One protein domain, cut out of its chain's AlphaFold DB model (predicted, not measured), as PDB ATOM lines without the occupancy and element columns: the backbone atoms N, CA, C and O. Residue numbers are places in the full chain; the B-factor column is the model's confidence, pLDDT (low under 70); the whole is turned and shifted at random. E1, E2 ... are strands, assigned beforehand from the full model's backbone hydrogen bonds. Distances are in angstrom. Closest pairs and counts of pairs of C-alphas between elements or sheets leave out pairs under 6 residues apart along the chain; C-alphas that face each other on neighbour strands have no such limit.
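Overview. This is residues 190 to 261 of the 649 residues of the protein "Fib_succ_major domain-containing protein" of Fibrobacter sp. UWB2 (UniProt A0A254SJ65). Four small antiparallel sheets follow one another in a row and make a thin rod: a three-stranded sheet E1 E2 E3 at one end, a three-stranded sheet E4 E5 E6 in the middle, then the hairpin E7 and E8, and the hairpin E9 and E10 at the other end. The strands of the sheet E4 E5 E6 run along the rod, while E2, E3, E8, E9 and E10 run across it. The printed part has 72 residues, with no named helix and ten named strands, E1 to E10 in order along the chain, and the class is all strand. The two larger sheets have the orders E1 - E2 - E3 and E4 - E5 - E6. The whole is only just extended, close to loose, with a radius of gyration of the C-alphas of 17.2 A, and the C-alphas span 50 by 24 by 14 A.

Along the chain. The printed part begins with E1, residues 190 to 192, whose C-alpha 190 is at (-29.120, 20.462, 9.730). E2, residues 195 to 200, is 15.8 A long from first to last C-alpha, and E3, residues 203 to 209, is the longest strand by residues, at 17.6 A. E4, residues 214 to 218, measures 12.9 A and begins with C-alpha 214 at (-24.148, 6.731, 23.662). E5, residues 223 to 228, measures 16.5 A, and E6, residues 234 to 237, 10.1 A. E7, residues 239 to 241, and E8, residues 244 to 246, have three residues each. E9, residues 251 to 254, and E10, residues 257 to 260, each measure 10.2 A; C-alpha 260 is at (-27.298, 7.518, 54.197).

Arrangement. E1, E2 and E3 form a meander, each strand the antiparallel neighbour of the one before. In the hairpin E1 and E2, at 140 degrees, N 190 and O 197 are 2.8 A apart, within hydrogen-bond range. In the hairpin E2 and E3, at 159 degrees, N 196 and O 208 are 2.8 A apart. E3 is apart from E4, and only just apart from E5, with 8.1 A between their closest C-alphas. E4, E5 and E6 form the second meander, with E4 and E6 as edge strands. E4 and E5 stand at 162 degrees, with N 215 and O 227 2.8 A apart; E5 and E6 stand at 153 degrees, with N 224 and O 236 2.8 A apart. E6 runs on into E7 across a break of one residue, at 54 degrees, and the two meet only through their link. The closest C-alphas of E6 and E8 are those of Ala 237 and Thr 245, 6.0 A apart. In the hairpin E7 and E8, at 136 degrees, N 241 and O 244 are 2.8 A apart. The closest C-alphas of E7 and E9 are those of Cys 241 and Cys 253, 5.5 A apart. In the hairpin E9 and E10, at 148 degrees, N 252 and O 259 are 2.9 A apart. E9 and E10 are both apart from E4, E5 and E6.

Size, cuts and confidence. The two C-alphas farthest apart, those of Gly 193 and Phe 259, are 50.3 A from each other. The printed part has no cut, and the nine links between its named strands are tight. The mean pLDDT of the printed part is 73.9. Values under 70 are found at residues 190 to 192, 194 to 200, 203, 205 to 214 and 221, and the mean for E3 is 60. E8 and E9 each have a mean pLDDT of 86.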
ATOM      1  N   LYS A 190     -28.924  20.707  11.159       64.81
ATOM      2  CA  LYS A 190     -29.120  20.462   9.730       64.81
ATOM      3  C   LYS A 190     -28.932  18.976   9.478       64.81
ATOM      4  O   LYS A 190     -27.923  18.399   9.876       64.81
ATOM      5  N   LYS A 191     -29.909  18.365   8.814       55.28
ATOM      6  CA  LYS A 191     -29.766  17.004   8.308       55.28
ATOM      7  C   LYS A 191     -28.883  17.047   7.062       55.28
ATOM      8  O   LYS A 191     -29.228  17.729   6.098       55.28
ATOM      9  N   ASP A 192     -27.754  16.353   7.107       66.88
ATOM     10  CA  ASP A 192     -26.781  16.241   6.023       66.88
ATOM     11  C   ASP A 192     -26.522  14.750   5.768       66.88
ATOM     12  O   ASP A 192     -25.715  14.112   6.441       66.88
ATOM     13  N   GLY A 193     -27.304  14.163   4.857       73.44
ATOM     14  CA  GLY A 193     -27.370  12.709   4.681       73.44
ATOM     15  C   GLY A 193     -28.044  12.002   5.865       73.44
ATOM     16  O   GLY A 193     -29.141  12.392   6.279       73.44
ATOM     17  N   ASP A 194     -27.383  10.968   6.395       60.91
ATOM     18  CA  ASP A 194     -27.815  10.190   7.572       60.91
ATOM     19  C   ASP A 194     -27.320  10.794   8.905       60.91
ATOM     20  O   ASP A 194     -27.608  10.268   9.982       60.91
ATOM     21  N   GLU A 195     -26.593  11.913   8.843       51.41
ATOM     22  CA  GLU A 195     -26.109  12.661  10.002       51.41
ATOM     23  C   GLU A 195     -26.991  13.876  10.296       51.41
ATOM     24  O   GLU A 195     -27.290  14.701   9.427       51.41
ATOM     25  N   LEU A 196     -27.358  14.036  11.563       59.41
ATOM     26  CA  LEU A 196     -27.832  15.299  12.104       59.41
ATOM     27  C   LEU A 196     -26.617  16.093  12.598       59.41
ATOM     28  O   LEU A 196     -25.979  15.733  13.588       59.41
ATOM     29  N   LYS A 197     -26.275  17.173  11.900       67.25
ATOM     30  CA  LYS A 197     -25.146  18.045  12.241       67.25
ATOM     31  C   LYS A 197     -25.647  19.283  12.959       67.25
ATOM     32  O   LYS A 197     -26.485  20.014  12.429       67.25
ATOM     33  N   MET A 198     -25.140  19.527  14.162       62.03
ATOM     34  CA  MET A 198     -25.486  20.711  14.937       62.03
ATOM     35  C   MET A 198     -24.428  21.787  14.724       62.03
ATOM     36  O   MET A 198     -23.245  21.595  15.015       62.03
ATOM     37  N   TYR A 199     -24.870  22.926  14.204       67.81
ATOM     38  CA  TYR A 199     -24.038  24.098  13.983       67.81
ATOM     39  C   TYR A 199     -24.447  25.169  14.968       67.81
ATOM     40  O   TYR A 199     -25.611  25.553  14.967       67.81
ATOM     41  N   CYS A 200     -23.523  25.657  15.782       65.38
ATOM     42  CA  CYS A 200     -23.729  26.905  16.506       65.38
ATOM     43  C   CYS A 200     -23.037  27.997  15.690       65.38
ATOM     44  O   CYS A 200     -21.823  27.931  15.475       65.38
ATOM     45  N   ASP A 201     -23.832  28.922  15.153       75.56
ATOM     46  CA  ASP A 201     -23.463  29.771  14.012       75.56
ATOM     47  C   ASP A 201     -23.001  28.928  12.800       75.56
ATOM     48  O   ASP A 201     -23.750  28.075  12.323       75.56
ATOM     49  N   ASP A 202     -21.765  29.127  12.324       71.31
ATOM     50  CA  ASP A 202     -21.158  28.388  11.203       71.31
ATOM     51  C   ASP A 202     -20.206  27.266  11.660       71.31
ATOM     52  O   ASP A 202     -19.601  26.573  10.835       71.31
ATOM     53  N   LYS A 203     -20.046  27.058  12.975       63.62
ATOM     54  CA  LYS A 203     -19.143  26.037  13.520       63.62
ATOM     55  C   LYS A 203     -19.910  24.748  13.791       63.62
ATOM     56  O   LYS A 203     -20.834  24.732  14.601       63.62
ATOM     57  N   LEU A 204     -19.482  23.654  13.159       72.12
ATOM     58  CA  LEU A 204     -19.946  22.314  13.513       72.12
ATOM     59  C   LEU A 204     -19.491  22.007  14.944       72.12
ATOM     60  O   LEU A 204     -18.288  21.941  15.205       72.12
ATOM     61  N   VAL A 205     -20.443  21.861  15.864       62.09
ATOM     62  CA  VAL A 205     -20.165  21.522  17.271       62.09
ATOM     63  C   VAL A 205     -20.371  20.039  17.566       62.09
ATOM     64  O   VAL A 205     -19.881  19.546  18.575       62.09
ATOM     65  N   GLY A 206     -21.049  19.320  16.673       55.12
ATOM     66  CA  GLY A 206     -21.189  17.873  16.748       55.12
ATOM     67  C   GLY A 206     -22.009  17.323  15.588       55.12
ATOM     68  O   GLY A 206     -22.848  18.024  15.016       55.12
ATOM     69  N   SER A 207     -21.764  16.067  15.244       62.44
ATOM     70  CA  SER A 207     -22.557  15.291  14.294       62.44
ATOM     71  C   SER A 207     -23.059  14.031  14.984       62.44
ATOM     72  O   SER A 207     -22.319  13.386  15.725       62.44
ATOM     73  N   VAL A 208     -24.322  13.687  14.754       51.47
ATOM     74  CA  VAL A 208     -24.925  12.451  15.256       51.47
ATOM     75  C   VAL A 208     -25.529  11.717  14.067       51.47
ATOM     76  O   VAL A 208     -26.487  12.193  13.466       51.47
ATOM     77  N   THR A 209     -24.959  10.573  13.700       51.88
ATOM     78  CA  THR A 209     -25.564   9.631  12.745       51.88
ATOM     79  C   THR A 209     -26.782   8.946  13.366       51.88
ATOM     80  O   THR A 209     -26.753   8.623  14.562       51.88
ATOM     81  N   ASP A 210     -27.816   8.665  12.564       48.00
ATOM     82  CA  ASP A 210     -28.890   7.731  12.941       48.00
ATOM     83  C   ASP A 210     -28.242   6.383  13.331       48.00
ATOM     84  O   ASP A 210     -27.623   5.721  12.499       48.00
ATOM     85  N   GLY A 211     -28.280   6.028  14.624       54.16
ATOM     86  CA  GLY A 211     -27.623   4.832  15.183       54.16
ATOM     87  C   GLY A 211     -26.348   5.042  16.022       54.16
ATOM     88  O   GLY A 211     -25.732   4.055  16.424       54.16
ATOM     89  N   THR A 212     -25.933   6.275  16.334       56.31
ATOM     90  CA  THR A 212     -24.738   6.499  17.181       56.31
ATOM     91  C   THR A 212     -25.007   6.108  18.636       56.31
ATOM     92  O   THR A 212     -25.802   6.748  19.321       56.31
ATOM     93  N   SER A 213     -24.344   5.062  19.129       55.41
ATOM     94  CA  SER A 213     -24.500   4.603  20.512       55.41
ATOM     95  C   SER A 213     -23.883   5.603  21.499       55.41
ATOM     96  O   SER A 213     -22.710   5.965  21.380       55.41
ATOM     97  N   CYS A 214     -24.663   6.033  22.490       68.62
ATOM     98  CA  CYS A 214     -24.148   6.731  23.662       68.62
ATOM     99  C   CYS A 214     -23.759   5.710  24.731       68.62
ATOM    100  O   CYS A 214     -24.504   4.765  24.988       68.62
ATOM    101  N   VAL A 215     -22.614   5.914  25.371       70.00
ATOM    102  CA  VAL A 215     -22.203   5.148  26.546       70.00
ATOM    103  C   VAL A 215     -22.388   6.042  27.761       70.00
ATOM    104  O   VAL A 215     -21.788   7.116  27.841       70.00
ATOM    105  N   SER A 216     -23.240   5.613  28.688       71.44
ATOM    106  CA  SER A 216     -23.292   6.170  30.033       71.44
ATOM    107  C   SER A 216     -22.343   5.388  30.937       71.44
ATOM    108  O   SER A 216     -22.397   4.161  31.012       71.44
ATOM    109  N   THR A 217     -21.478   6.110  31.633       78.81
ATOM    110  CA  THR A 217     -20.615   5.578  32.680       78.81
ATOM    111  C   THR A 217     -21.065   6.184  33.996       78.81
ATOM    112  O   THR A 217     -21.071   7.404  34.161       78.81
ATOM    113  N   ASP A 218     -21.479   5.326  34.920       80.56
ATOM    114  CA  ASP A 218     -21.710   5.717  36.303       80.56
ATOM    115  C   ASP A 218     -20.356   5.932  36.979       80.56
ATOM    116  O   ASP A 218     -19.557   4.999  37.071       80.56
ATOM    117  N   ASN A 219     -20.074   7.162  37.405       75.25
ATOM    118  CA  ASN A 219     -18.786   7.482  38.017       75.25
ATOM    119  C   ASN A 219     -18.834   7.410  39.550       75.25
ATOM    120  O   ASN A 219     -17.842   7.743  40.195       75.25
ATOM    121  N   GLY A 220     -19.966   7.003  40.136       71.81
ATOM    122  CA  GLY A 220     -20.197   7.128  41.572       71.81
ATOM    123  C   GLY A 220     -20.511   8.569  41.992       71.81
ATOM    124  O   GLY A 220     -20.690   9.453  41.154       71.81
ATOM    125  N   GLU A 221     -20.655   8.795  43.303       68.56
ATOM    126  CA  GLU A 221     -20.903  10.121  43.918       68.56
ATOM    127  C   GLU A 221     -22.126  10.882  43.365       68.56
ATOM    128  O   GLU A 221     -22.233  12.110  43.443       68.56
ATOM    129  N   GLY A 222     -23.084  10.147  42.799       80.12
ATOM    130  CA  GLY A 222     -24.291  10.741  42.249       80.12
ATOM    131  C   GLY A 222     -24.114  11.415  40.897       80.12
ATOM    132  O   GLY A 222     -24.913  12.293  40.581       80.12
ATOM    133  N   VAL A 223     -23.116  11.044  40.089       80.12
ATOM    134  CA  VAL A 223     -22.939  11.594  38.734       80.12
ATOM    135  C   VAL A 223     -22.767  10.505  37.673       80.12
ATOM    136  O   VAL A 223     -22.143   9.470  37.892       80.12
ATOM    137  N   VAL A 224     -23.316  10.759  36.487       78.69
ATOM    138  CA  VAL A 224     -23.201   9.903  35.302       78.69
ATOM    139  C   VAL A 224     -22.559  10.711  34.183       78.69
ATOM    140  O   VAL A 224     -23.018  11.806  33.858       78.69
ATOM    141  N   THR A 225     -21.509  10.175  33.569       80.88
ATOM    142  CA  THR A 225     -20.939  10.739  32.341       80.88
ATOM    143  C   THR A 225     -21.553  10.055  31.135       80.88
ATOM    144  O   THR A 225     -21.506   8.835  31.024       80.88
ATOM    145  N   VAL A 226     -22.089  10.830  30.200       77.81
ATOM    146  CA  VAL A 226     -22.630  10.338  28.933       77.81
ATOM    147  C   VAL A 226     -21.718  10.789  27.798       77.81
ATOM    148  O   VAL A 226     -21.493  11.985  27.617       77.81
ATOM    149  N   LYS A 227     -21.198   9.837  27.018       77.62
ATOM    150  CA  LYS A 227     -20.410  10.097  25.805       77.62
ATOM    151  C   LYS A 227     -21.117   9.505  24.590       77.62
ATOM    152  O   LYS A 227     -21.354   8.302  24.547       77.62
ATOM    153  N   CYS A 228     -21.419  10.332  23.594       73.31
ATOM    154  CA  CYS A 228     -22.081   9.912  22.357       73.31
ATOM    155  C   CYS A 228     -21.118  10.049  21.173       73.31
ATOM    156  O   CYS A 228     -20.787  11.165  20.776       73.31
ATOM    157  N   GLY A 229     -20.659   8.925  20.615       73.31
ATOM    158  CA  GLY A 229     -19.680   8.926  19.521       73.31
ATOM    159  C   GLY A 229     -18.404   9.713  19.862       73.31
ATOM    160  O   GLY A 229     -17.812   9.512  20.926       73.31
ATOM    161  N   ASP A 230     -18.012  10.625  18.971       72.94
ATOM    162  CA  ASP A 230     -16.825  11.486  19.117       72.94
ATOM    163  C   ASP A 230     -17.103  12.815  19.846       72.94
ATOM    164  O   ASP A 230     -16.211  13.657  19.956       72.94
ATOM    165  N   ALA A 231     -18.325  13.026  20.351       71.06
ATOM    166  CA  ALA A 231     -18.661  14.230  21.104       71.06
ATOM    167  C   ALA A 231     -17.947  14.279  22.468       71.06
ATOM    168  O   ALA A 231     -17.641  13.246  23.078       71.06
ATOM    169  N   GLU A 232     -17.729  15.500  22.963       75.62
ATOM    170  CA  GLU A 232     -17.227  15.727  24.319       75.62
ATOM    171  C   GLU A 232     -18.196  15.132  25.363       75.62
ATOM    172  O   GLU A 232     -19.415  15.284  25.216       75.62
ATOM    173  N   PRO A 233     -17.699  14.448  26.414       76.69
ATOM    174  CA  PRO A 233     -18.558  13.831  27.421       76.69
ATOM    175  C   PRO A 233     -19.351  14.867  28.227       76.69
ATOM    176  O   PRO A 233     -18.810  15.883  28.663       76.69
ATOM    177  N   VAL A 234     -20.621  14.574  28.502       77.25
ATOM    178  CA  VAL A 234     -21.493  15.397  29.354       77.25
ATOM    179  C   VAL A 234     -21.618  14.748  30.729       77.25
ATOM    180  O   VAL A 234     -21.891  13.555  30.822       77.25
ATOM    181  N   VAL A 235     -21.436  15.521  31.802       77.94
ATOM    182  CA  VAL A 235     -21.647  15.060  33.185       77.94
ATOM    183  C   VAL A 235     -23.045  15.462  33.644       77.94
ATOM    184  O   VAL A 235     -23.412  16.634  33.567       77.94
ATOM    185  N   ILE A 236     -23.817  14.494  34.127       76.62
ATOM    186  CA  ILE A 236     -25.189  14.667  34.606       76.62
ATOM    187  C   ILE A 236     -25.246  14.228  36.071       76.62
ATOM    188  O   ILE A 236     -24.843  13.116  36.401       76.62
ATOM    189  N   ALA A 237     -25.763  15.082  36.953       77.44
ATOM    190  CA  ALA A 237     -26.052  14.700  38.333       77.44
ATOM    191  C   ALA A 237     -27.282  13.779  38.393       77.44
ATOM    192  O   ALA A 237     -28.324  14.107  37.829       77.44
ATOM    193  N   LYS A 238     -27.180  12.654  39.109       79.31
ATOM    194  CA  LYS A 238     -28.299  11.748  39.417       79.31
ATOM    195  C   LYS A 238     -29.340  12.448  40.291       79.31
ATOM    196  O   LYS A 238     -30.533  12.351  40.023       79.31
ATOM    197  N   ALA A 239     -28.883  13.166  41.318       84.38
ATOM    198  CA  ALA A 239     -29.696  14.035  42.160       84.38
ATOM    199  C   ALA A 239     -28.836  15.105  42.848       84.38
ATOM    200  O   ALA A 239     -27.621  14.952  42.973       84.38
ATOM    201  N   MET A 240     -29.487  16.176  43.310       82.19
ATOM    202  CA  MET A 240     -28.860  17.297  44.015       82.19
ATOM    203  C   MET A 240     -29.480  17.484  45.403       82.19
ATOM    204  O   MET A 240     -30.701  17.420  45.557       82.19
ATOM    205  N   CYS A 241     -28.645  17.753  46.401       84.69
ATOM    206  CA  CYS A 241     -29.022  18.136  47.754       84.69
ATOM    207  C   CYS A 241     -28.308  19.439  48.120       84.69
ATOM    208  O   CYS A 241     -27.148  19.432  48.528       84.69
ATOM    209  N   GLY A 242     -28.982  20.573  47.913       85.75
ATOM    210  CA  GLY A 242     -28.303  21.868  47.920       85.75
ATOM    211  C   GLY A 242     -27.298  21.949  46.769       85.75
ATOM    212  O   GLY A 242     -27.677  21.810  45.608       85.75
ATOM    213  N   ASP A 243     -26.026  22.152  47.095       87.31
ATOM    214  CA  ASP A 243     -24.896  22.204  46.162       87.31
ATOM    215  C   ASP A 243     -24.198  20.847  45.952       87.31
ATOM    216  O   ASP A 243     -23.297  20.747  45.119       87.31
ATOM    217  N   LYS A 244     -24.618  19.795  46.667       85.50
ATOM    218  CA  LYS A 244     -24.002  18.460  46.613       85.50
ATOM    219  C   LYS A 244     -24.745  17.526  45.663       85.50
ATOM    220  O   LYS A 244     -25.970  17.426  45.733       85.50
ATOM    221  N   THR A 245     -24.012  16.789  44.833       86.44
ATOM    222  CA  THR A 245     -24.544  15.626  44.108       86.44
ATOM    223  C   THR A 245     -24.605  14.416  45.036       86.44
ATOM    224  O   THR A 245     -23.790  14.298  45.950       86.44
ATOM    225  N   TYR A 246     -25.572  13.523  44.832       85.88
ATOM    226  CA  TYR A 246     -25.647  12.263  45.577       85.88
ATOM    227  C   TYR A 246     -26.314  11.160  44.762       85.88
ATOM    228  O   TYR A 246     -27.022  11.442  43.791       85.88
ATOM    229  N   ASP A 247     -26.077   9.907  45.151       87.12
ATOM    230  CA  ASP A 247     -26.760   8.755  44.570       87.12
ATOM    231  C   ASP A 247     -28.051   8.451  45.349       87.12
ATOM    232  O   ASP A 247     -27.978   8.044  46.512       87.12
ATOM    233  N   PRO A 248     -29.245   8.605  44.744       85.50
ATOM    234  CA  PRO A 248     -30.503   8.267  45.399       85.50
ATOM    235  C   PRO A 248     -30.646   6.790  45.764       85.50
ATOM    236  O   PRO A 248     -31.558   6.457  46.519       85.50
ATOM    237  N   ALA A 249     -29.818   5.885  45.233       82.88
ATOM    238  CA  ALA A 249     -29.793   4.488  45.662       82.88
ATOM    239  C   ALA A 249     -29.221   4.340  47.081       82.88
ATOM    240  O   ALA A 249     -29.699   3.506  47.849       82.88
ATOM    241  N   ASP A 250     -28.268   5.197  47.449       86.62
ATOM    242  CA  ASP A 250     -27.510   5.093  48.695       86.62
ATOM    243  C   ASP A 250     -27.882   6.151  49.726       86.62
ATOM    244  O   ASP A 250     -27.739   5.905  50.921       86.62
ATOM    245  N   GLN A 251     -28.358   7.312  49.284       88.31
ATOM    246  CA  GLN A 251     -28.577   8.472  50.141       88.31
ATOM    247  C   GLN A 251     -29.927   9.134  49.857       88.31
ATOM    248  O   GLN A 251     -30.588   8.881  48.847       88.31
ATOM    249  N   PHE A 252     -30.360   9.988  50.777       88.75
ATOM    250  CA  PHE A 252     -31.518  10.857  50.615       88.75
ATOM    251  C   PHE A 252     -31.232  12.240  51.205       88.75
ATOM    252  O   PHE A 252     -30.386  12.405  52.082       88.75
ATOM    253  N   CYS A 253     -31.922  13.253  50.687       85.94
ATOM    254  CA  CYS A 253     -31.716  14.645  51.069       85.94
ATOM    255  C   CYS A 253     -32.868  15.156  51.932       85.94
ATOM    256  O   CYS A 253     -34.028  15.080  51.519       85.94
ATOM    257  N   VAL A 254     -32.547  15.763  53.072       80.31
ATOM    258  CA  VAL A 254     -33.502  16.519  53.886       80.31
ATOM    259  C   VAL A 254     -32.908  17.896  54.158       80.31
ATOM    260  O   VAL A 254     -31.866  18.009  54.792       80.31
ATOM    261  N   LEU A 255     -33.558  18.948  53.645       76.81
ATOM    262  CA  LEU A 255     -33.200  20.356  53.900       76.81
ATOM    263  C   LEU A 255     -31.708  20.642  53.669       76.81
ATOM    264  O   LEU A 255     -31.023  21.156  54.545       76.81
ATOM    265  N   THR A 256     -31.211  20.241  52.494       78.81
ATOM    266  CA  THR A 256     -29.806  20.369  52.059       78.81
ATOM    267  C   THR A 256     -28.775  19.565  52.862       78.81
ATOM    268  O   THR A 256     -27.577  19.722  52.638       78.81
ATOM    269  N   THR A 257     -29.213  18.679  53.758       79.75
ATOM    270  CA  THR A 257     -28.354  17.709  54.451       79.75
ATOM    271  C   THR A 257     -28.553  16.319  53.850       79.75
ATOM    272  O   THR A 257     -29.684  15.894  53.610       79.75
ATOM    273  N   LEU A 258     -27.444  15.629  53.574       85.50
ATOM    274  CA  LEU A 258     -27.440  14.269  53.040       85.50
ATOM    275  C   LEU A 258     -27.415  13.251  54.177       85.50
ATOM    276  O   LEU A 258     -26.623  13.386  55.108       85.50
ATOM    277  N   PHE A 259     -28.254  12.228  54.054       85.25
ATOM    278  CA  PHE A 259     -28.337  11.096  54.967       85.25
ATOM    279  C   PHE A 259     -28.159   9.801  54.185       85.25
ATOM    280  O   PHE A 259     -28.710   9.649  53.092       85.25
ATOM    281  N   ASP A 260     -27.418   8.858  54.759       90.00
ATOM    282  CA  ASP A 260     -27.298   7.518  54.197       90.00
ATOM    283  C   ASP A 260     -28.607   6.756  54.406       90.00
ATOM    284  O   ASP A 260     -29.217   6.805  55.473       90.00
ATOM    285  N   LYS A 261     -29.063   6.040  53.382       89.38
ATOM    286  CA  LYS A 261     -30.179   5.106  53.515       89.38
ATOM    287  C   LYS A 261     -29.742   3.889  54.330       89.38
ATOM    288  O   LYS A 261     -28.618   3.407  54.207       89.38
TER     289      LYS A 261